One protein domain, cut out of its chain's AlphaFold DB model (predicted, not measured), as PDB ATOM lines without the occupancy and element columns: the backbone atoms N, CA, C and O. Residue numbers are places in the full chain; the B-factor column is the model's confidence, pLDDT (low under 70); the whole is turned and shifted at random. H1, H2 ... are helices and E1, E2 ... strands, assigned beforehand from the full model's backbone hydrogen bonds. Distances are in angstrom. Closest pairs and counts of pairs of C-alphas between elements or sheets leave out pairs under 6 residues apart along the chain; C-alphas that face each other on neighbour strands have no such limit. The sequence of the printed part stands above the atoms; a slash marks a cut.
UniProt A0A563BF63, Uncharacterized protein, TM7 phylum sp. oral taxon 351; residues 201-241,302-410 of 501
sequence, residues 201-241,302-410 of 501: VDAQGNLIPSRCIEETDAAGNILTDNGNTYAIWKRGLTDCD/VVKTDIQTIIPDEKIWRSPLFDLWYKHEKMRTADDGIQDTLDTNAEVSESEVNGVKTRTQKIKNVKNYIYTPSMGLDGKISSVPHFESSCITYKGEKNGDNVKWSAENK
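Overview. This is residues 201 to 241 and 302 to 410 of the 501 residues of an uncharacterized protein of TM7 phylum sp. oral taxon 351 (UniProt A0A563BF63). The model is a long rod: a loop-rich body with a narrow, twisted blade of three strands, E2, E5 and E4, making one end as a long arm, and the hairpin E7 and E8 set across the other end. Between these ends lie the short strand pair E1 and E3, the small helix H1, the short strand E6 and long unnamed loops. The printed part has 150 residues, with one named helix and eight named strands in the order E1 E2 E3 H1 E4 E5 E6 E7 E8; the class is mostly strand, though under half of the residues are in named elements. The blade is mixed, in the order E2, E5, E4, and the two-stranded sheets E1 with E3 and E7 with E8 are antiparallel. The whole is loose, with a radius of gyration of the C-alphas of 20.7 A and spans of 76 by 35 by 26 A.

Arrangement. After the unnamed residues 201 to 227 comes E1, residues 228 to 233, whose residues 232 to 233 pair antiparallel with residues 213 to 214. E1 is the antiparallel neighbour of E3, residues 314 to 317, with N 231 and O 316 2.8 A apart, within hydrogen-bond range. E2, residues 302 to 310, is parallel to E5, residues 356 to 366, at 17 degrees; N 304 and O 359 are 2.8 A apart. E5 forms a hairpin with E4, residues 345 to 353, antiparallel at 162 degrees, with N 349 and O 360 2.8 A apart. E2 and E4 are edge strands. E3 comes nearest to E6, residues 386 to 389, at the C-alphas of Trp 317 and His 386, 5.3 A apart. E7, residues 392 to 399, and E8, residues 402 to 409, form a hairpin, antiparallel at 157 degrees, with N 395 and O 406 2.9 A apart. The closest C-alphas of E8 and H1, residues 322 to 326, are those of Trp 405 and Phe 322, 7.4 A apart. In H1 every O i to N i+4 pair is within hydrogen-bond range. E4 and E7 are apart.

Along the chain. E1 begins at C-alpha 228, (52.112, 6.054, -26.597), and measures 16.1 A. E2 measures 25.6 A, E4 26.2 A and E5, the longest strand by residues, 31.6 A; E5 begins at C-alpha 356, (20.164, -37.483, -6.478). E7 measures 22.4 A, and E8 23.1 A, ending at C-alpha 409, (64.835, 13.572, -20.221).

Size, cuts and confidence. The C-alphas farthest apart, those of Asn 354 and Asn 399, are 77.3 A apart. Residues 242 to 301 are not printed, and C-alphas 241 and 302 are 36.1 A apart across the cut. The links H1 to E4 and E5 to E6 are long. The pLDDT is under 70 at residues 302 to 303 and residue 353.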
ATOM      1  N   VAL A 201      53.484   1.645 -10.968       97.00
ATOM      2  CA  VAL A 201      52.738   1.811  -9.724       97.00
ATOM      3  C   VAL A 201      51.246   1.641  -9.966       97.00
ATOM      4  O   VAL A 201      50.762   1.891 -11.072       97.00
ATOM      5  N   ASP A 202      50.524   1.197  -8.940       95.81
ATOM      6  CA  ASP A 202      49.062   1.158  -8.955       95.81
ATOM      7  C   ASP A 202      48.457   2.572  -8.805       95.81
ATOM      8  O   ASP A 202      49.164   3.578  -8.706       95.81
ATOM      9  N   ALA A 203      47.125   2.666  -8.777       94.50
ATOM     10  CA  ALA A 203      46.423   3.944  -8.648       94.50
ATOM     11  C   ALA A 203      46.712   4.687  -7.326       94.50
ATOM     12  O   ALA A 203      46.486   5.897  -7.241       94.50
ATOM     13  N   GLN A 204      47.193   3.973  -6.306       93.94
ATOM     14  CA  GLN A 204      47.562   4.495  -4.992       93.94
ATOM     15  C   GLN A 204      49.058   4.845  -4.897       93.94
ATOM     16  O   GLN A 204      49.480   5.421  -3.894       93.94
ATOM     17  N   GLY A 205      49.853   4.541  -5.928       94.81
ATOM     18  CA  GLY A 205      51.298   4.769  -5.947       94.81
ATOM     19  C   GLY A 205      52.126   3.619  -5.360       94.81
ATOM     20  O   GLY A 205      53.330   3.777  -5.140       94.81
ATOM     21  N   ASN A 206      51.526   2.455  -5.093       96.19
ATOM     22  CA  ASN A 206      52.267   1.288  -4.619       96.19
ATOM     23  C   ASN A 206      53.004   0.613  -5.776       96.19
ATOM     24  O   ASN A 206      52.469   0.464  -6.873       96.19
ATOM     25  N   LEU A 207      54.225   0.146  -5.513       96.19
ATOM     26  CA  LEU A 207      55.060  -0.532  -6.502       96.19
ATOM     27  C   LEU A 207      54.411  -1.834  -6.988       96.19
ATOM     28  O   LEU A 207      54.213  -2.763  -6.203       96.19
ATOM     29  N   ILE A 208      54.205  -1.940  -8.299       96.94
ATOM     30  CA  ILE A 208      53.830  -3.195  -8.946       96.94
ATOM     31  C   ILE A 208      55.105  -4.022  -9.175       96.94
ATOM     32  O   ILE A 208      56.078  -3.519  -9.748       96.94
ATOM     33  N   PRO A 209      55.149  -5.298  -8.754       95.56
ATOM     34  CA  PRO A 209      56.322  -6.131  -8.976       95.56
ATOM     35  C   PRO A 209      56.617  -6.318 -10.468       95.56
ATOM     36  O   PRO A 209      55.735  -6.695 -11.237       95.56
ATOM     37  N   SER A 210      57.884  -6.177 -10.872       93.81
ATOM     38  CA  SER A 210      58.273  -6.263 -12.290       93.81
ATOM     39  C   SER A 210      57.898  -7.584 -12.973       93.81
ATOM     40  O   SER A 210      57.717  -7.599 -14.179       93.81
ATOM     41  N   ARG A 211      57.748  -8.691 -12.225       94.00
ATOM     42  CA  ARG A 211      57.297  -9.988 -12.774       94.00
ATOM     43  C   ARG A 211      55.834  -9.995 -13.239       94.00
ATOM     44  O   ARG A 211      55.417 -10.945 -13.885       94.00
ATOM     45  N   CYS A 212      55.056  -8.988 -12.849       96.81
ATOM     46  CA  CYS A 212      53.653  -8.825 -13.231       96.81
ATOM     47  C   CYS A 212      53.475  -7.909 -14.430       96.81
ATOM     48  O   CYS A 212      52.339  -7.640 -14.800       96.81
ATOM     49  N   ILE A 213      54.566  -7.369 -14.967       97.31
ATOM     50  CA  ILE A 213      54.532  -6.406 -16.052       97.31
ATOM     51  C   ILE A 213      55.134  -7.055 -17.290       97.31
ATOM     52  O   ILE A 213      56.251  -7.570 -17.258       97.31
ATOM     53  N   GLU A 214      54.392  -6.987 -18.382       95.44
ATOM     54  CA  GLU A 214      54.810  -7.408 -19.711       95.44
ATOM     55  C   GLU A 214      54.927  -6.156 -20.593       95.44
ATOM     56  O   GLU A 214      53.936  -5.509 -20.915       95.44
ATOM     57  N   GLU A 215      56.159  -5.762 -20.922       92.44
ATOM     58  CA  GLU A 215      56.454  -4.537 -21.694       92.44
ATOM     59  C   GLU A 215      56.578  -4.798 -23.203       92.44
ATOM     60  O   GLU A 215      56.693  -3.858 -23.994       92.44
ATOM     61  N   THR A 216      56.587  -6.070 -23.606       89.94
ATOM     62  CA  THR A 216      56.798  -6.484 -24.991       89.94
ATOM     63  C   THR A 216      55.784  -7.519 -25.440       89.94
ATOM     64  O   THR A 216      55.314  -8.309 -24.628       89.94
ATOM     65  N   ASP A 217      55.505  -7.561 -26.739       86.25
ATOM     66  CA  ASP A 217      54.752  -8.659 -27.344       86.25
ATOM     67  C   ASP A 217      55.574  -9.966 -27.406       86.25
ATOM     68  O   ASP A 217      56.749 -10.025 -27.025       86.25
ATOM     69  N   ALA A 218      54.965 -11.028 -27.940       83.88
ATOM     70  CA  ALA A 218      55.612 -12.330 -28.114       83.88
ATOM     71  C   ALA A 218      56.844 -12.308 -29.046       83.88
ATOM     72  O   ALA A 218      57.658 -13.230 -29.002       83.88
ATOM     73  N   ALA A 219      56.989 -11.280 -29.888       79.44
ATOM     74  CA  ALA A 219      58.139 -11.075 -30.765       79.44
ATOM     75  C   ALA A 219      59.220 -10.175 -30.127       79.44
ATOM     76  O   ALA A 219      60.278  -9.974 -30.724       79.44
ATOM     77  N   GLY A 220      58.990  -9.665 -28.911       77.38
ATOM     78  CA  GLY A 220      59.909  -8.778 -28.198       77.38
ATOM     79  C   GLY A 220      59.794  -7.305 -28.603       77.38
ATOM     80  O   GLY A 220      60.671  -6.509 -28.262       77.38
ATOM     81  N   ASN A 221      58.738  -6.926 -29.325       80.94
ATOM     82  CA  ASN A 221      58.481  -5.540 -29.708       80.94
ATOM     83  C   ASN A 221      57.849  -4.774 -28.552       80.94
ATOM     84  O   ASN A 221      57.029  -5.323 -27.821       80.94
ATOM     85  N   ILE A 222      58.185  -3.492 -28.419       85.06
ATOM     86  CA  ILE A 222      57.603  -2.627 -27.390       85.06
ATOM     87  C   ILE A 222      56.124  -2.401 -27.700       85.06
ATOM     88  O   ILE A 222      55.757  -2.110 -28.839       85.06
ATOM     89  N   LEU A 223      55.282  -2.502 -26.676       89.44
ATOM     90  CA  LEU A 223      53.847  -2.292 -26.811       89.44
ATOM     91  C   LEU A 223      53.527  -0.798 -26.971       89.44
ATOM     92  O   LEU A 223      53.848   0.029 -26.112       89.44
ATOM     93  N   THR A 224      52.885  -0.443 -28.085       88.12
ATOM     94  CA  THR A 224      52.504   0.940 -28.400       88.12
ATOM     95  C   THR A 224      51.079   1.032 -28.917       88.12
ATOM     96  O   THR A 224      50.632   0.158 -29.656       88.12
ATOM     97  N   ASP A 225      50.395   2.116 -28.579       86.88
ATOM     98  CA  ASP A 225      49.046   2.425 -29.045       86.88
ATOM     99  C   ASP A 225      48.939   3.941 -29.265       86.88
ATOM    100  O   ASP A 225      49.286   4.733 -28.387       86.88
ATOM    101  N   ASN A 226      48.574   4.346 -30.485       83.25
ATOM    102  CA  ASN A 226      48.558   5.742 -30.948       83.25
ATOM    103  C   ASN A 226      49.846   6.532 -30.642       83.25
ATOM    104  O   ASN A 226      49.812   7.726 -30.347       83.25
ATOM    105  N   GLY A 227      51.000   5.861 -30.700       78.88
ATOM    106  CA  GLY A 227      52.292   6.476 -30.404       78.88
ATOM    107  C   GLY A 227      52.572   6.708 -28.913       78.88
ATOM    108  O   GLY A 227      53.496   7.439 -28.563       78.88
ATOM    109  N   ASN A 228      51.799   6.106 -28.017       85.81
ATOM    110  CA  ASN A 228      52.112   6.054 -26.597       85.81
ATOM    111  C   ASN A 228      52.553   4.637 -26.232       85.81
ATOM    112  O   ASN A 228      51.973   3.657 -26.697       85.81
ATOM    113  N   THR A 229      53.587   4.523 -25.404       90.56
ATOM    114  CA  THR A 229      54.083   3.231 -24.921       90.56
ATOM    115  C   THR A 229      53.294   2.794 -23.695       90.56
ATOM    116  O   THR A 229      53.052   3.600 -22.789       90.56
ATOM    117  N   TYR A 230      52.936   1.516 -23.640       93.75
ATOM    118  CA  TYR A 230      52.253   0.903 -22.504       93.75
ATOM    119  C   TYR A 230      52.892  -0.439 -22.135       93.75
ATOM    120  O   TYR A 230      53.812  -0.913 -22.794       93.75
ATOM    121  N   ALA A 231      52.415  -1.028 -21.047       96.19
ATOM    122  CA  ALA A 231      52.724  -2.378 -20.618       96.19
ATOM    123  C   ALA A 231      51.435  -3.081 -20.175       96.19
ATOM    124  O   ALA A 231      50.442  -2.427 -19.852       96.19
ATOM    125  N   ILE A 232      51.450  -4.409 -20.161       96.69
ATOM    126  CA  ILE A 232      50.336  -5.227 -19.682       96.69
ATOM    127  C   ILE A 232      50.631  -5.652 -18.250       96.69
ATOM    128  O   ILE A 232      51.662  -6.264 -17.958       96.69
ATOM    129  N   TRP A 233      49.710  -5.346 -17.351       96.88
ATOM    130  CA  TRP A 233      49.750  -5.756 -15.963       96.88
ATOM    131  C   TRP A 233      48.939  -7.026 -15.755       96.88
ATOM    132  O   TRP A 233      47.720  -7.043 -15.902       96.88
ATOM    133  N   LYS A 234      49.623  -8.090 -15.336       95.38
ATOM    134  CA  LYS A 234      49.043  -9.387 -14.971       95.38
ATOM    135  C   LYS A 234      48.371  -9.348 -13.600       95.38
ATOM    136  O   LYS A 234      48.724 -10.108 -12.696       95.38
ATOM    137  N   ARG A 235      47.425  -8.426 -13.424       92.31
ATOM    138  CA  ARG A 235      46.785  -8.095 -12.144       92.31
ATOM    139  C   ARG A 235      46.124  -9.298 -11.474       92.31
ATOM    140  O   ARG A 235      46.162  -9.431 -10.252       92.31
ATOM    141  N   GLY A 236      45.543 -10.196 -12.269       87.75
ATOM    142  CA  GLY A 236      44.865 -11.386 -11.764       87.75
ATOM    143  C   GLY A 236      45.772 -12.369 -11.020       87.75
ATOM    144  O   GLY A 236      45.281 -13.063 -10.129       87.75
ATOM    145  N   LEU A 237      47.077 -12.393 -11.310       91.94
ATOM    146  CA  LEU A 237      48.027 -13.334 -10.708       91.94
ATOM    147  C   LEU A 237      48.279 -13.050  -9.223       91.94
ATOM    148  O   LEU A 237      48.180 -11.916  -8.764       91.94
ATOM    149  N   THR A 238      48.630 -14.092  -8.469       90.12
ATOM    150  CA  THR A 238      48.992 -13.983  -7.050       90.12
ATOM    151  C   THR A 238      50.171 -13.029  -6.850       90.12
ATOM    152  O   THR A 238      51.165 -13.092  -7.576       90.12
ATOM    153  N   ASP A 239      50.062 -12.159  -5.851       91.62
ATOM    154  CA  ASP A 239      51.024 -11.121  -5.493       91.62
ATOM    155  C   ASP A 239      51.344 -10.167  -6.654       91.62
ATOM    156  O   ASP A 239      52.471  -9.664  -6.760       91.62
ATOM    157  N   CYS A 240      50.388  -9.962  -7.566       94.69
ATOM    158  CA  CYS A 240      50.504  -8.990  -8.647       94.69
ATOM    159  C   CYS A 240      49.663  -7.739  -8.464       94.69
ATOM    160  O   CYS A 240      49.951  -6.756  -9.136       94.69
ATOM    161  N   ASP A 241      48.712  -7.725  -7.534       94.25
ATOM    162  CA  ASP A 241      47.963  -6.528  -7.168       94.25
ATOM    163  C   ASP A 241      48.393  -6.039  -5.776       94.25
ATOM    164  O   ASP A 241      48.000  -6.655  -4.786       94.25
ATOM    165  N   VAL A 302      19.991 -31.294  -5.245       63.97
ATOM    166  CA  VAL A 302      21.077 -30.488  -4.655       63.97
ATOM    167  C   VAL A 302      21.505 -29.412  -5.652       63.97
ATOM    168  O   VAL A 302      21.968 -29.730  -6.745       63.97
ATOM    169  N   VAL A 303      21.417 -28.132  -5.286       66.31
ATOM    170  CA  VAL A 303      21.970 -27.035  -6.101       66.31
ATOM    171  C   VAL A 303      23.313 -26.593  -5.519       66.31
ATOM    172  O   VAL A 303      23.376 -26.174  -4.367       66.31
ATOM    173  N   LYS A 304      24.384 -26.679  -6.313       75.94
ATOM    174  CA  LYS A 304      25.716 -26.151  -5.989       75.94
ATOM    175  C   LYS A 304      25.978 -24.898  -6.810       75.94
ATOM    176  O   LYS A 304      25.826 -24.936  -8.027       75.94
ATOM    177  N   THR A 305      26.408 -23.816  -6.174       73.06
ATOM    178  CA  THR A 305      26.811 -22.593  -6.878       73.06
ATOM    179  C   THR A 305      28.289 -22.329  -6.633       73.06
ATOM    180  O   THR A 305      28.687 -22.061  -5.505       73.06
ATOM    181  N   ASP A 306      29.082 -22.371  -7.699       77.62
ATOM    182  CA  ASP A 306      30.511 -22.070  -7.678       77.62
ATOM    183  C   ASP A 306      30.727 -20.685  -8.291       77.62
ATOM    184  O   ASP A 306      30.478 -20.481  -9.480       77.62
ATOM    185  N   ILE A 307      31.181 -19.719  -7.492       77.56
ATOM    186  CA  ILE A 307      31.492 -18.365  -7.968       77.56
ATOM    187  C   ILE A 307      33.003 -18.247  -8.146       77.56
ATOM    188  O   ILE A 307      33.755 -18.362  -7.179       77.56
ATOM    189  N   GLN A 308      33.440 -17.977  -9.372       81.88
ATOM    190  CA  GLN A 308      34.832 -17.711  -9.707       81.88
ATOM    191  C   GLN A 308      34.992 -16.239 -10.091       81.88
ATOM    192  O   GLN A 308      34.470 -15.802 -11.115       81.88
ATOM    193  N   THR A 309      35.735 -15.478  -9.287       84.12
ATOM    194  CA  THR A 309      36.109 -14.102  -9.635       84.12
ATOM    195  C   THR A 309      37.305 -14.123 -10.580       84.12
ATOM    196  O   THR A 309      38.348 -14.685 -10.250       84.12
ATOM    197  N   ILE A 310      37.161 -13.495 -11.742       85.56
ATOM    198  CA  ILE A 310      38.220 -13.315 -12.734       85.56
ATOM    199  C   ILE A 310      38.600 -11.838 -12.724       85.56
ATOM    200  O   ILE A 310      37.733 -10.972 -12.834       85.56
ATOM    201  N   ILE A 311      39.888 -11.547 -12.568       89.06
ATOM    202  CA  ILE A 311      40.423 -10.193 -12.717       89.06
ATOM    203  C   ILE A 311      41.216 -10.182 -14.025       89.06
ATOM    204  O   ILE A 311      42.172 -10.961 -14.111       89.06
ATOM    205  N   PRO A 312      40.802  -9.390 -15.030       89.31
ATOM    206  CA  PRO A 312      41.493  -9.334 -16.308       89.31
ATOM    207  C   PRO A 312      42.886  -8.712 -16.161       89.31
ATOM    208  O   PRO A 312      43.188  -8.026 -15.178       89.31
ATOM    209  N   ASP A 313      43.732  -8.980 -17.150       93.81
ATOM    210  CA  ASP A 313      44.957  -8.209 -17.360       93.81
ATOM    211  C   ASP A 313      44.603  -6.753 -17.705       93.81
ATOM    212  O   ASP A 313      43.555  -6.495 -18.286       93.81
ATOM    213  N   GLU A 314      45.475  -5.808 -17.359       93.00
ATOM    214  CA  GLU A 314      45.188  -4.372 -17.469       93.00
ATOM    215  C   GLU A 314      46.274  -3.635 -18.263       93.00
ATOM    216  O   GLU A 314      47.471  -3.899 -18.099       93.00
ATOM    217  N   LYS A 315      45.883  -2.674 -19.104       94.81
ATOM    218  CA  LYS A 315      46.806  -1.770 -19.801       94.81
ATOM    219  C   LYS A 315      47.306  -0.672 -18.854       94.81
ATOM    220  O   LYS A 315      46.541   0.186 -18.422       94.81
ATOM    221  N   ILE A 316      48.619  -0.622 -18.613       95.50
ATOM    222  CA  ILE A 316      49.273   0.461 -17.859       95.50
ATOM    223  C   ILE A 316      50.158   1.299 -18.772       95.50
ATOM    224  O   ILE A 316      51.067   0.797 -19.431       95.50
ATOM    225  N   TRP A 317      49.948   2.608 -18.762       94.44
ATOM    226  CA  TRP A 317      50.694   3.524 -19.612       94.44
ATOM    227  C   TRP A 317      52.075   3.857 -19.050       94.44
ATOM    228  O   TRP A 317      52.220   4.266 -17.894       94.44
ATOM    229  N   ARG A 318      53.092   3.731 -19.912       93.12
ATOM    230  CA  ARG A 318      54.436   4.247 -19.649       93.12
ATOM    231  C   ARG A 318      54.517   5.737 -19.963       93.12
ATOM    232  O   ARG A 318      55.050   6.511 -19.173       93.12
ATOM    233  N   SER A 319      53.985   6.120 -21.121       89.31
ATOM    234  CA  SER A 319      53.856   7.518 -21.532       89.31
ATOM    235  C   SER A 319      52.541   8.093 -21.003       89.31
ATOM    236  O   SER A 319      51.498   7.495 -21.262       89.31
ATOM    237  N   PRO A 320      52.544   9.240 -20.301       91.19
ATOM    238  CA  PRO A 320      51.312   9.814 -19.779       91.19
ATOM    239  C   PRO A 320      50.311  10.167 -20.879       91.19
ATOM    240  O   PRO A 320      50.673  10.768 -21.891       91.19
ATOM    241  N   LEU A 321      49.031   9.869 -20.649       92.12
ATOM    242  CA  LEU A 321      47.942  10.336 -21.507       92.12
ATOM    243  C   LEU A 321      47.546  11.761 -21.102       92.12
ATOM    244  O   LEU A 321      46.518  11.980 -20.464       92.12
ATOM    245  N   PHE A 322      48.404  12.724 -21.442       91.38
ATOM    246  CA  PHE A 322      48.383  14.087 -20.902       91.38
ATOM    247  C   PHE A 322      47.004  14.757 -20.893       91.38
ATOM    248  O   PHE A 322      46.557  15.215 -19.844       91.38
ATOM    249  N   ASP A 323      46.317  14.803 -22.036       88.00
ATOM    250  CA  ASP A 323      45.033  15.504 -22.143       88.00
ATOM    251  C   ASP A 323      43.925  14.799 -21.355       88.00
ATOM    252  O   ASP A 323      43.165  15.457 -20.646       88.00
ATOM    253  N   LEU A 324      43.863  13.465 -21.442       91.50
ATOM    254  CA  LEU A 324      42.857  12.647 -20.758       91.50
ATOM    255  C   LEU A 324      43.021  12.735 -19.237       91.50
ATOM    256  O   LEU A 324      42.052  12.937 -18.504       91.50
ATOM    257  N   TRP A 325      44.258  12.628 -18.755       94.50
ATOM    258  CA  TRP A 325      44.559  12.632 -17.325       94.50
ATOM    259  C   TRP A 325      44.478  14.025 -16.705       94.50
ATOM    260  O   TRP A 325      44.105  14.153 -15.542       94.50
ATOM    261  N   TYR A 326      44.786  15.078 -17.465       94.00
ATOM    262  CA  TYR A 326      44.607  16.458 -17.008       94.00
ATOM    263  C   TYR A 326      43.130  16.863 -16.918       94.00
ATOM    264  O   TYR A 326      42.768  17.657 -16.052       94.00
ATOM    265  N   LYS A 327      42.276  16.318 -17.796       92.94
ATOM    266  CA  LYS A 327      40.820  16.550 -17.805       92.94
ATOM    267  C   LYS A 327      40.036  15.634 -16.860       92.94
ATOM    268  O   LYS A 327      38.812  15.733 -16.814       92.94
ATOM    269  N   HIS A 328      40.719  14.750 -16.130       93.19
ATOM    270  CA  HIS A 328      40.111  13.776 -15.219       93.19
ATOM    271  C   HIS A 328      39.096  12.847 -15.900       93.19
ATOM    272  O   HIS A 328      38.108  12.431 -15.290       93.19
ATOM    273  N   GLU A 329      39.327  12.518 -17.174       92.38
ATOM    274  CA  GLU A 329      38.426  11.652 -17.933       92.38
ATOM    275  C   GLU A 329      38.477  10.218 -17.389       92.38
ATOM    276  O   GLU A 329      39.549   9.628 -17.247       92.38
ATOM    277  N   LYS A 330      37.303   9.659 -17.058       92.88
ATOM    278  CA  LYS A 330      37.196   8.309 -16.492       92.88
ATOM    279  C   LYS A 330      37.749   7.274 -17.473       92.88
ATOM    280  O   LYS A 330      37.355   7.255 -18.635       92.88
ATOM    281  N   MET A 331      38.579   6.363 -16.974       90.25
ATOM    282  CA  MET A 331      39.093   5.220 -17.735       90.25
ATOM    283  C   MET A 331      38.611   3.920 -17.106       90.25
ATOM    284  O   MET A 331      38.502   3.826 -15.884       90.25
ATOM    285  N   ARG A 332      38.309   2.920 -17.933       88.44
ATOM    286  CA  ARG A 332      37.772   1.631 -17.490       88.44
ATOM    287  C   ARG A 332      38.646   0.518 -18.037       88.44
ATOM    288  O   ARG A 332      38.980   0.542 -19.215       88.44
ATOM    289  N   THR A 333      38.948  -0.472 -17.205       87.44
ATOM    290  CA  THR A 333      39.727  -1.648 -17.635       87.44
ATOM    291  C   THR A 333      38.983  -2.500 -18.656       87.44
ATOM    292  O   THR A 333      39.609  -3.216 -19.406       87.44
ATOM    293  N   ALA A 334      37.650  -2.416 -18.702       84.50
ATOM    294  CA  ALA A 334      36.834  -3.141 -19.679       84.50
ATOM    295  C   ALA A 334      36.891  -2.552 -21.100       84.50
ATOM    296  O   ALA A 334      36.295  -3.122 -22.009       84.50
ATOM    297  N   ASP A 335      37.492  -1.369 -21.249       85.50
ATOM    298  CA  ASP A 335      37.540  -0.601 -22.493       85.50
ATOM    299  C   ASP A 335      39.008  -0.300 -22.882       85.50
ATOM    300  O   ASP A 335      39.279   0.638 -23.638       85.50
ATOM    301  N   ASP A 336      39.975  -1.033 -22.313       83.44
ATOM    302  CA  ASP A 336      41.404  -0.748 -22.475       83.44
ATOM    303  C   ASP A 336      42.056  -1.537 -23.628       83.44
ATOM    304  O   ASP A 336      43.204  -1.260 -23.999       83.44
ATOM    305  N   GLY A 337      41.310  -2.451 -24.254       83.19
ATOM    306  CA  GLY A 337      41.749  -3.306 -25.352       83.19
ATOM    307  C   GLY A 337      42.411  -4.611 -24.905       83.19
ATOM    308  O   GLY A 337      42.873  -5.368 -25.765       83.19
ATOM    309  N   ILE A 338      42.488  -4.890 -23.601       84.75
ATOM    310  CA  ILE A 338      43.125  -6.073 -23.022       84.75
ATOM    311  C   ILE A 338      42.065  -6.933 -22.336       84.75
ATOM    312  O   ILE A 338      41.528  -6.616 -21.287       84.75
ATOM    313  N   GLN A 339      41.793  -8.100 -22.921       84.06
ATOM    314  CA  GLN A 339      40.822  -9.063 -22.386       84.06
ATOM    315  C   GLN A 339      39.383  -8.518 -22.200       84.06
ATOM    316  O   GLN A 339      38.578  -9.170 -21.538       84.06
ATOM    317  N   ASP A 340      39.009  -7.430 -22.887       82.25
ATOM    318  CA  ASP A 340      37.667  -6.808 -22.862       82.25
ATOM    319  C   ASP A 340      36.503  -7.765 -23.192       82.25
ATOM    320  O   ASP A 340      35.360  -7.530 -22.819       82.25
ATOM    321  N   THR A 341      36.774  -8.870 -23.894       80.56
ATOM    322  CA  THR A 341      35.760  -9.893 -24.233       80.56
ATOM    323  C   THR A 341      35.367 -10.804 -23.062       80.56
ATOM    324  O   THR A 341      34.510 -11.677 -23.219       80.56
ATOM    325  N   LEU A 342      36.020 -10.670 -21.903       80.38
ATOM    326  CA  LEU A 342      35.674 -11.431 -20.709       80.38
ATOM    327  C   LEU A 342      34.384 -10.885 -20.092       80.38
ATOM    328  O   LEU A 342      34.379  -9.853 -19.426       80.38
ATOM    329  N   ASP A 343      33.306 -11.651 -20.243       76.12
ATOM    330  CA  ASP A 343      32.003 -11.321 -19.678       76.12
ATOM    331  C   ASP A 343      31.656 -12.168 -18.452       76.12
ATOM    332  O   ASP A 343      31.957 -13.364 -18.363       76.12
ATOM    333  N   THR A 344      30.926 -11.550 -17.524       81.69
ATOM    334  CA  THR A 344      30.284 -12.262 -16.420       81.69
ATOM    335  C   THR A 344      29.189 -13.171 -16.972       81.69
ATOM    336  O   THR A 344      28.211 -12.701 -17.557       81.69
ATOM    337  N   ASN A 345      29.325 -14.480 -16.774       81.44
ATOM    338  CA  ASN A 345      28.374 -15.465 -17.275       81.44
ATOM    339  C   ASN A 345      28.108 -16.586 -16.266       81.44
ATOM    340  O   ASN A 345      28.850 -16.790 -15.305       81.44
ATOM    341  N   ALA A 346      26.995 -17.294 -16.467       81.31
ATOM    342  CA  ALA A 346      26.600 -18.423 -15.641       81.31
ATOM    343  C   ALA A 346      26.419 -19.668 -16.514       81.31
ATOM    344  O   ALA A 346      25.569 -19.696 -17.403       81.31
ATOM    345  N   GLU A 347      27.201 -20.703 -16.235       79.62
ATOM    346  CA  GLU A 347      27.083 -22.023 -16.847       79.62
ATOM    347  C   GLU A 347      26.334 -22.943 -15.880       79.62
ATOM    348  O   GLU A 347      26.644 -23.008 -14.692       79.62
ATOM    349  N   VAL A 348      25.323 -23.654 -16.378       80.31
ATOM    350  CA  VAL A 348      24.543 -24.608 -15.584       80.31
ATOM    351  C   VAL A 348      24.824 -26.004 -16.110       80.31
ATOM    352  O   VAL A 348      24.695 -26.261 -17.302       80.31
ATOM    353  N   SER A 349      25.186 -26.906 -15.206       78.81
ATOM    354  CA  SER A 349      25.359 -28.327 -15.489       78.81
ATOM    355  C   SER A 349      24.509 -29.147 -14.529       78.81
ATOM    356  O   SER A 349      24.371 -28.799 -13.356       78.81
ATOM    357  N   GLU A 350      23.915 -30.223 -15.026       82.31
ATOM    358  CA  GLU A 350      23.095 -31.140 -14.239       82.31
ATOM    359  C   GLU A 350      23.729 -32.528 -14.290       82.31
ATOM    360  O   GLU A 350      24.210 -32.969 -15.334       82.31
ATOM    361  N   SER A 351      23.774 -33.203 -13.146       76.62
ATOM    362  CA  SER A 351      24.327 -34.551 -13.015       76.62
ATOM    363  C   SER A 351      23.464 -35.363 -12.061       76.62
ATOM    364  O   SER A 351      22.975 -34.826 -11.073       76.62
ATOM    365  N   GLU A 352      23.266 -36.645 -12.346       76.50
ATOM    366  CA  GLU A 352      22.472 -37.542 -11.508       76.50
ATOM    367  C   GLU A 352      23.339 -38.726 -11.082       76.50
ATOM    368  O   GLU A 352      23.892 -39.436 -11.922       76.50
ATOM    369  N   VAL A 353      23.488 -38.924  -9.771       67.00
ATOM    370  CA  VAL A 353      24.229 -40.055  -9.197       67.00
ATOM    371  C   VAL A 353      23.383 -40.645  -8.076       67.00
ATOM    372  O   VAL A 353      22.977 -39.931  -7.163       67.00
ATOM    373  N   ASN A 354      23.098 -41.948  -8.145       70.88
ATOM    374  CA  ASN A 354      22.279 -42.676  -7.164       70.88
ATOM    375  C   ASN A 354      20.898 -42.035  -6.888       70.88
ATOM    376  O   ASN A 354      20.437 -42.027  -5.750       70.88
ATOM    377  N   GLY A 355      20.240 -41.490  -7.919       70.81
ATOM    378  CA  GLY A 355      18.905 -40.881  -7.814       70.81
ATOM    379  C   GLY A 355      18.872 -39.473  -7.206       70.81
ATOM    380  O   GLY A 355      17.791 -38.926  -7.014       70.81
ATOM    381  N   VAL A 356      20.036 -38.877  -6.919       72.12
ATOM    382  CA  VAL A 356      20.164 -37.483  -6.478       72.12
ATOM    383  C   VAL A 356      20.565 -36.628  -7.674       72.12
ATOM    384  O   VAL A 356      21.661 -36.806  -8.222       72.12
ATOM    385  N   LYS A 357      19.709 -35.683  -8.079       74.75
ATOM    386  CA  LYS A 357      20.057 -34.709  -9.120       74.75
ATOM    387  C   LYS A 357      20.823 -33.562  -8.486       74.75
ATOM    388  O   LYS A 357      20.338 -32.876  -7.594       74.75
ATOM    389  N   THR A 358      22.043 -33.351  -8.953       75.94
ATOM    390  CA  THR A 358      22.874 -32.218  -8.568       75.94
ATOM    391  C   THR A 358      22.949 -31.230  -9.721       75.94
ATOM    392  O   THR A 358      23.510 -31.538 -10.776       75.94
ATOM    393  N   ARG A 359      22.419 -30.026  -9.509       76.25
ATOM    394  CA  ARG A 359      22.544 -28.892 -10.425       76.25
ATOM    395  C   ARG A 359      23.703 -28.016  -9.970       76.25
ATOM    396  O   ARG A 359      23.625 -27.390  -8.921       76.25
ATOM    397  N   THR A 360      24.769 -27.953 -10.755       78.50
ATOM    398  CA  THR A 360      25.912 -27.077 -10.487       78.50
ATOM    399  C   THR A 360      25.840 -25.847 -11.383       78.50
ATOM    400  O   THR A 360      25.864 -25.965 -12.609       78.50
ATOM    401  N   GLN A 361      25.760 -24.668 -10.776       81.81
ATOM    402  CA  GLN A 361      25.834 -23.376 -11.438       81.81
ATOM    403  C   GLN A 361      27.223 -22.774 -11.217       81.81
ATOM    404  O   GLN A 361      27.568 -22.402 -10.099       81.81
ATOM    405  N   LYS A 362      28.014 -22.651 -12.280       81.25
ATOM    406  CA  LYS A 362      29.296 -21.943 -12.262       81.25
ATOM    407  C   LYS A 362      29.081 -20.514 -12.728       81.25
ATOM    408  O   LYS A 362      28.652 -20.305 -13.857       81.25
ATOM    409  N   ILE A 363      29.367 -19.544 -11.874       80.75
ATOM    410  CA  ILE A 363      29.275 -18.117 -12.186       80.75
ATOM    411  C   ILE A 363      30.695 -17.581 -12.335       80.75
ATOM    412  O   ILE A 363      31.443 -17.542 -11.357       80.75
ATOM    413  N   LYS A 364      31.065 -17.154 -13.541       85.12
ATOM    414  CA  LYS A 364      32.285 -16.373 -13.766       85.12
ATOM    415  C   LYS A 364      31.931 -14.916 -13.538       85.12
ATOM    416  O   LYS A 364      31.056 -14.398 -14.219       85.12
ATOM    417  N   ASN A 365      32.571 -14.280 -12.565       85.94
ATOM    418  CA  ASN A 365      32.372 -12.873 -12.238       85.94
ATOM    419  C   ASN A 365      33.626 -12.082 -12.616       85.94
ATOM    420  O   ASN A 365      34.652 -12.205 -11.949       85.94
ATOM    421  N   VAL A 366      33.550 -11.295 -13.686       86.50
ATOM    422  CA  VAL A 366      34.679 -10.489 -14.162       86.50
ATOM    423  C   VAL A 366      34.694  -9.155 -13.420       86.50
ATOM    424  O   VAL A 366      33.735  -8.384 -13.479       86.50
ATOM    425  N   LYS A 367      35.784  -8.880 -12.699       89.31
ATOM    426  CA  LYS A 367      35.955  -7.652 -11.918       89.31
ATOM    427  C   LYS A 367      36.762  -6.625 -12.708       89.31
ATOM    428  O   LYS A 367      37.977  -6.748 -12.817       89.31
ATOM    429  N   ASN A 368      36.076  -5.592 -13.184       88.19
ATOM    430  CA  ASN A 368      36.677  -4.440 -13.850       88.19
ATOM    431  C   ASN A 368      36.856  -3.257 -12.892       88.19
ATOM    432  O   ASN A 368      36.127  -3.132 -11.904       88.19
ATOM    433  N   TYR A 369      37.804  -2.378 -13.206       90.00
ATOM    434  CA  TYR A 369      38.117  -1.186 -12.426       90.00
ATOM    435  C   TYR A 369      37.823   0.080 -13.232       90.00
ATOM    436  O   TYR A 369      37.862   0.086 -14.464       90.00
ATOM    437  N   ILE A 370      37.502   1.157 -12.515       92.75
ATOM    438  CA  ILE A 370      37.269   2.487 -13.075       92.75
ATOM    439  C   ILE A 370      38.209   3.455 -12.363       92.75
ATOM    440  O   ILE A 370      38.222   3.515 -11.133       92.75
ATOM    441  N   TYR A 371      38.973   4.217 -13.137       94.44
ATOM    442  CA  TYR A 371      39.906   5.223 -12.647       94.44
ATOM    443  C   TYR A 371      39.430   6.618 -13.016       94.44
ATOM    444  O   TYR A 371      38.929   6.849 -14.116       94.44
ATOM    445  N   THR A 372      39.642   7.561 -12.107       95.06
ATOM    446  CA  THR A 372      39.563   9.004 -12.361       95.06
ATOM    447  C   THR A 372      40.983   9.559 -12.284       95.06
ATOM    448  O   THR A 372      41.390  10.000 -11.205       95.06
ATOM    449  N   PRO A 373      41.765   9.465 -13.377       95.88
ATOM    450  CA  PRO A 373      43.149   9.923 -13.407       95.88
ATOM    451  C   PRO A 373      43.236  11.412 -13.080       95.88
ATOM    452  O   PRO A 373      42.304  12.169 -13.335       95.88
ATOM    453  N   SER A 374      44.369  11.844 -12.539       94.12
ATOM    454  CA  SER A 374      44.656  13.258 -12.312       94.12
ATOM    455  C   SER A 374      46.117  13.541 -12.620       94.12
ATOM    456  O   SER A 374      47.004  12.895 -12.055       94.12
ATOM    457  N   MET A 375      46.363  14.524 -13.487       94.56
ATOM    458  CA  MET A 375      47.703  15.015 -13.803       94.56
ATOM    459  C   MET A 375      47.825  16.514 -13.521       94.56
ATOM    460  O   MET A 375      47.083  17.326 -14.070       94.56
ATOM    461  N   GLY A 376      48.769  16.894 -12.660       93.62
ATOM    462  CA  GLY A 376      49.086  18.292 -12.368       93.62
ATOM    463  C   GLY A 376      49.926  18.946 -13.468       93.62
ATOM    464  O   GLY A 376      50.631  18.269 -14.214       93.62
ATOM    465  N   LEU A 377      49.916  20.284 -13.547       94.31
ATOM    466  CA  LEU A 377      50.806  21.039 -14.452       94.31
ATOM    467  C   LEU A 377      52.297  20.836 -14.124       94.31
ATOM    468  O   LEU A 377      53.157  21.052 -14.974       94.31
ATOM    469  N   ASP A 378      52.611  20.398 -12.906       93.88
ATOM    470  CA  ASP A 378      53.949  19.969 -12.493       93.88
ATOM    471  C   ASP A 378      54.317  18.558 -12.992       93.88
ATOM    472  O   ASP A 378      55.391  18.056 -12.668       93.88
ATOM    473  N   GLY A 379      53.429  17.919 -13.762       92.38
ATOM    474  CA  GLY A 379      53.616  16.592 -14.335       92.38
ATOM    475  C   GLY A 379      53.359  15.441 -13.368       92.38
ATOM    476  O   GLY A 379      53.583  14.293 -13.748       92.38
ATOM    477  N   LYS A 380      52.901  15.708 -12.137       94.44
ATOM    478  CA  LYS A 380      52.580  14.645 -11.177       94.44
ATOM    479  C   LYS A 380      51.297  13.936 -11.563       94.44
ATOM    480  O   LYS A 380      50.285  14.586 -11.811       94.44
ATOM    481  N   ILE A 381      51.347  12.610 -11.559       95.81
ATOM    482  CA  ILE A 381      50.243  11.725 -11.925       95.81
ATOM    483  C   ILE A 381      49.719  11.052 -10.655       95.81
ATOM    484  O   ILE A 381      50.481  10.738  -9.744       95.81
ATOM    485  N   SER A 382      48.404  10.867 -10.569       95.00
ATOM    486  CA  SER A 382      47.739  10.228  -9.430       95.00
ATOM    487  C   SER A 382      46.418   9.586  -9.847       95.00
ATOM    488  O   SER A 382      45.873   9.906 -10.908       95.00
ATOM    489  N   SER A 383      45.897   8.693  -9.000       94.81
ATOM    490  CA  SER A 383      44.587   8.041  -9.169       94.81
ATOM    491  C   SER A 383      44.458   7.167 -10.421       94.81
ATOM    492  O   SER A 383      43.350   6.864 -10.864       94.81
ATOM    493  N   VAL A 384      45.589   6.750 -10.988       95.88
ATOM    494  CA  VAL A 384      45.669   5.862 -12.147       95.88
ATOM    495  C   VAL A 384      46.966   5.056 -12.082       95.88
ATOM    496  O   VAL A 384      47.999   5.622 -11.702       95.88
ATOM    497  N   PRO A 385      46.950   3.760 -12.428       96.31
ATOM    498  CA  PRO A 385      48.178   3.005 -12.598       96.31
ATOM    499  C   PRO A 385      49.018   3.609 -13.723       96.31
ATOM    500  O   PRO A 385      48.510   3.924 -14.801       96.31
ATOM    501  N   HIS A 386      50.305   3.808 -13.474       96.50
ATOM    502  CA  HIS A 386      51.196   4.460 -14.431       96.50
ATOM    503  C   HIS A 386      52.653   4.072 -14.186       96.50
ATOM    504  O   HIS A 386      52.998   3.410 -13.204       96.50
ATOM    505  N   PHE A 387      53.522   4.491 -15.097       97.25
ATOM    506  CA  PHE A 387      54.960   4.406 -14.915       97.25
ATOM    507  C   PHE A 387      55.525   5.677 -14.276       97.25
ATOM    508  O   PHE A 387      55.394   6.777 -14.815       97.25
ATOM    509  N   GLU A 388      56.227   5.517 -13.161       96.25
ATOM    510  CA  GLU A 388      57.037   6.566 -12.554       96.25
ATOM    511  C   GLU A 388      58.448   6.535 -13.145       96.25
ATOM    512  O   GLU A 388      59.290   5.704 -12.781       96.25
ATOM    513  N   SER A 389      58.702   7.464 -14.063       95.31
ATOM    514  CA  SER A 389      60.014   7.657 -14.671       95.31
ATOM    515  C   SER A 389      61.014   8.278 -13.690       95.31
ATOM    516  O   SER A 389      60.712   9.228 -12.969       95.31
ATOM    517  N   SER A 390      62.249   7.766 -13.697       95.88
ATOM    518  CA  SER A 390      63.366   8.333 -12.923       95.88
ATOM    519  C   SER A 390      64.120   9.426 -13.693       95.88
ATOM    520  O   SER A 390      64.818  10.260 -13.098       95.88
ATOM    521  N   CYS A 391      63.990   9.429 -15.022       94.94
ATOM    522  CA  CYS A 391      64.773  10.259 -15.934       94.94
ATOM    523  C   CYS A 391      63.961  11.349 -16.636       94.94
ATOM    524  O   CYS A 391      64.513  12.408 -16.947       94.94
ATOM    525  N   ILE A 392      62.682  11.095 -16.893       93.81
ATOM    526  CA  ILE A 392      61.785  11.962 -17.649       93.81
ATOM    527  C   ILE A 392      60.900  12.727 -16.674       93.81
ATOM    528  O   ILE A 392      60.215  12.146 -15.837       93.81
ATOM    529  N   THR A 393      60.901  14.046 -16.805       94.06
ATOM    530  CA  THR A 393      59.983  14.929 -16.086       94.06
ATOM    531  C   THR A 393      59.064  15.630 -17.066       94.06
ATOM    532  O   THR A 393      59.511  16.066 -18.130       94.06
ATOM    533  N   TYR A 394      57.799  15.772 -16.687       93.69
ATOM    534  CA  TYR A 394      56.772  16.411 -17.501       93.69
ATOM    535  C   TYR A 394      56.378  17.762 -16.914       93.69
ATOM    536  O   TYR A 394      56.362  17.925 -15.696       93.69
ATOM    537  N   LYS A 395      56.058  18.733 -17.770       94.75
ATOM    538  CA  LYS A 395      55.544  20.047 -17.360       94.75
ATOM    539  C   LYS A 395      54.478  20.526 -18.331       94.75
ATOM    540  O   LYS A 395      54.670  20.439 -19.545       94.75
ATOM    541  N   GLY A 396      53.383  21.036 -17.787       94.31
ATOM    542  CA  GLY A 396      52.280  21.630 -18.527       94.31
ATOM    543  C   GLY A 396      52.281  23.147 -18.380       94.31
ATOM    544  O   GLY A 396      52.273  23.675 -17.269       94.31
ATOM    545  N   GLU A 397      52.242  23.855 -19.501       94.25
ATOM    546  CA  GLU A 397      52.059  25.304 -19.545       94.25
ATOM    547  C   GLU A 397      50.676  25.622 -20.106       94.25
ATOM    548  O   GLU A 397      50.309  25.179 -21.197       94.25
ATOM    549  N   LYS A 398      49.885  26.393 -19.359       92.31
ATOM    550  CA  LYS A 398      48.566  26.825 -19.823       92.31
ATOM    551  C   LYS A 398      48.705  27.856 -20.935       92.31
ATOM    552  O   LYS A 398      49.381  28.869 -20.774       92.31
ATOM    553  N   ASN A 399      47.989  27.623 -22.025       88.12
ATOM    554  CA  ASN A 399      47.784  28.572 -23.104       88.12
ATOM    555  C   ASN A 399      46.274  28.698 -23.358       88.12
ATOM    556  O   ASN A 399      45.695  27.963 -24.160       88.12
ATOM    557  N   GLY A 400      45.626  29.587 -22.598       84.88
ATOM    558  CA  GLY A 400      44.164  29.653 -22.523       84.88
ATOM    559  C   GLY A 400      43.582  28.394 -21.871       84.88
ATOM    560  O   GLY A 400      44.033  27.996 -20.796       84.88
ATOM    561  N   ASP A 401      42.612  27.767 -22.543       82.00
ATOM    562  CA  ASP A 401      41.963  26.523 -22.097       82.00
ATOM    563  C   ASP A 401      42.775  25.259 -22.427       82.00
ATOM    564  O   ASP A 401      42.511  24.186 -21.884       82.00
ATOM    565  N   ASN A 402      43.785  25.376 -23.295       86.12
ATOM    566  CA  ASN A 402      44.645  24.263 -23.680       86.12
ATOM    567  C   ASN A 402      45.923  24.248 -22.840       86.12
ATOM    568  O   ASN A 402      46.465  25.293 -22.472       86.12
ATOM    569  N   VAL A 403      46.448  23.054 -22.573       91.94
ATOM    570  CA  VAL A 403      47.744  22.882 -21.913       91.94
ATOM    571  C   VAL A 403      48.749  22.388 -22.937       91.94
ATOM    572  O   VAL A 403      48.528  21.389 -23.614       91.94
ATOM    573  N   LYS A 404      49.873  23.090 -23.051       92.81
ATOM    574  CA  LYS A 404      51.017  22.624 -23.822       92.81
ATOM    575  C   LYS A 404      51.925  21.823 -22.902       92.81
ATOM    576  O   LYS A 404      52.483  22.367 -21.952       92.81
ATOM    577  N   TRP A 405      52.087  20.543 -23.204       91.31
ATOM    578  CA  TRP A 405      52.961  19.657 -22.448       91.31
ATOM    579  C   TRP A 405      54.372  19.637 -23.023       91.31
ATOM    580  O   TRP A 405      54.584  19.711 -24.234       91.31
ATOM    581  N   SER A 406      55.344  19.528 -22.130       91.44
ATOM    582  CA  SER A 406      56.752  19.330 -22.445       91.44
ATOM    583  C   SER A 406      57.296  18.173 -21.615       91.44
ATOM    584  O   SER A 406      56.858  17.940 -20.487       91.44
ATOM    585  N   ALA A 407      58.240  17.439 -22.196       91.25
ATOM    586  CA  ALA A 407      58.945  16.351 -21.541       91.25
ATOM    587  C   ALA A 407      60.446  16.618 -21.627       91.25
ATOM    588  O   ALA A 407      60.979  16.897 -22.703       91.25
ATOM    589  N   GLU A 408      61.131  16.508 -20.498       91.56
ATOM    590  CA  GLU A 408      62.577  16.649 -20.411       91.56
ATOM    591  C   GLU A 408      63.166  15.344 -19.887       91.56
ATOM    592  O   GLU A 408      62.811  14.897 -18.800       91.56
ATOM    593  N   ASN A 409      64.069  14.736 -20.658       92.69
ATOM    594  CA  ASN A 409      64.835  13.572 -20.221       92.69
ATOM    595  C   ASN A 409      66.275  13.996 -19.893       92.69
ATOM    596  O   ASN A 409      67.003  14.440 -20.792       92.69
ATOM    597  N   LYS A 410      66.663  13.837 -18.624       93.44
ATOM    598  CA  LYS A 410      67.990  14.200 -18.092       93.44
ATOM    599  C   LYS A 410      69.041  13.085 -18.198       93.44
ATOM    600  O   LYS A 410      70.222  13.345 -18.000       93.44
TER     601      LYS A 410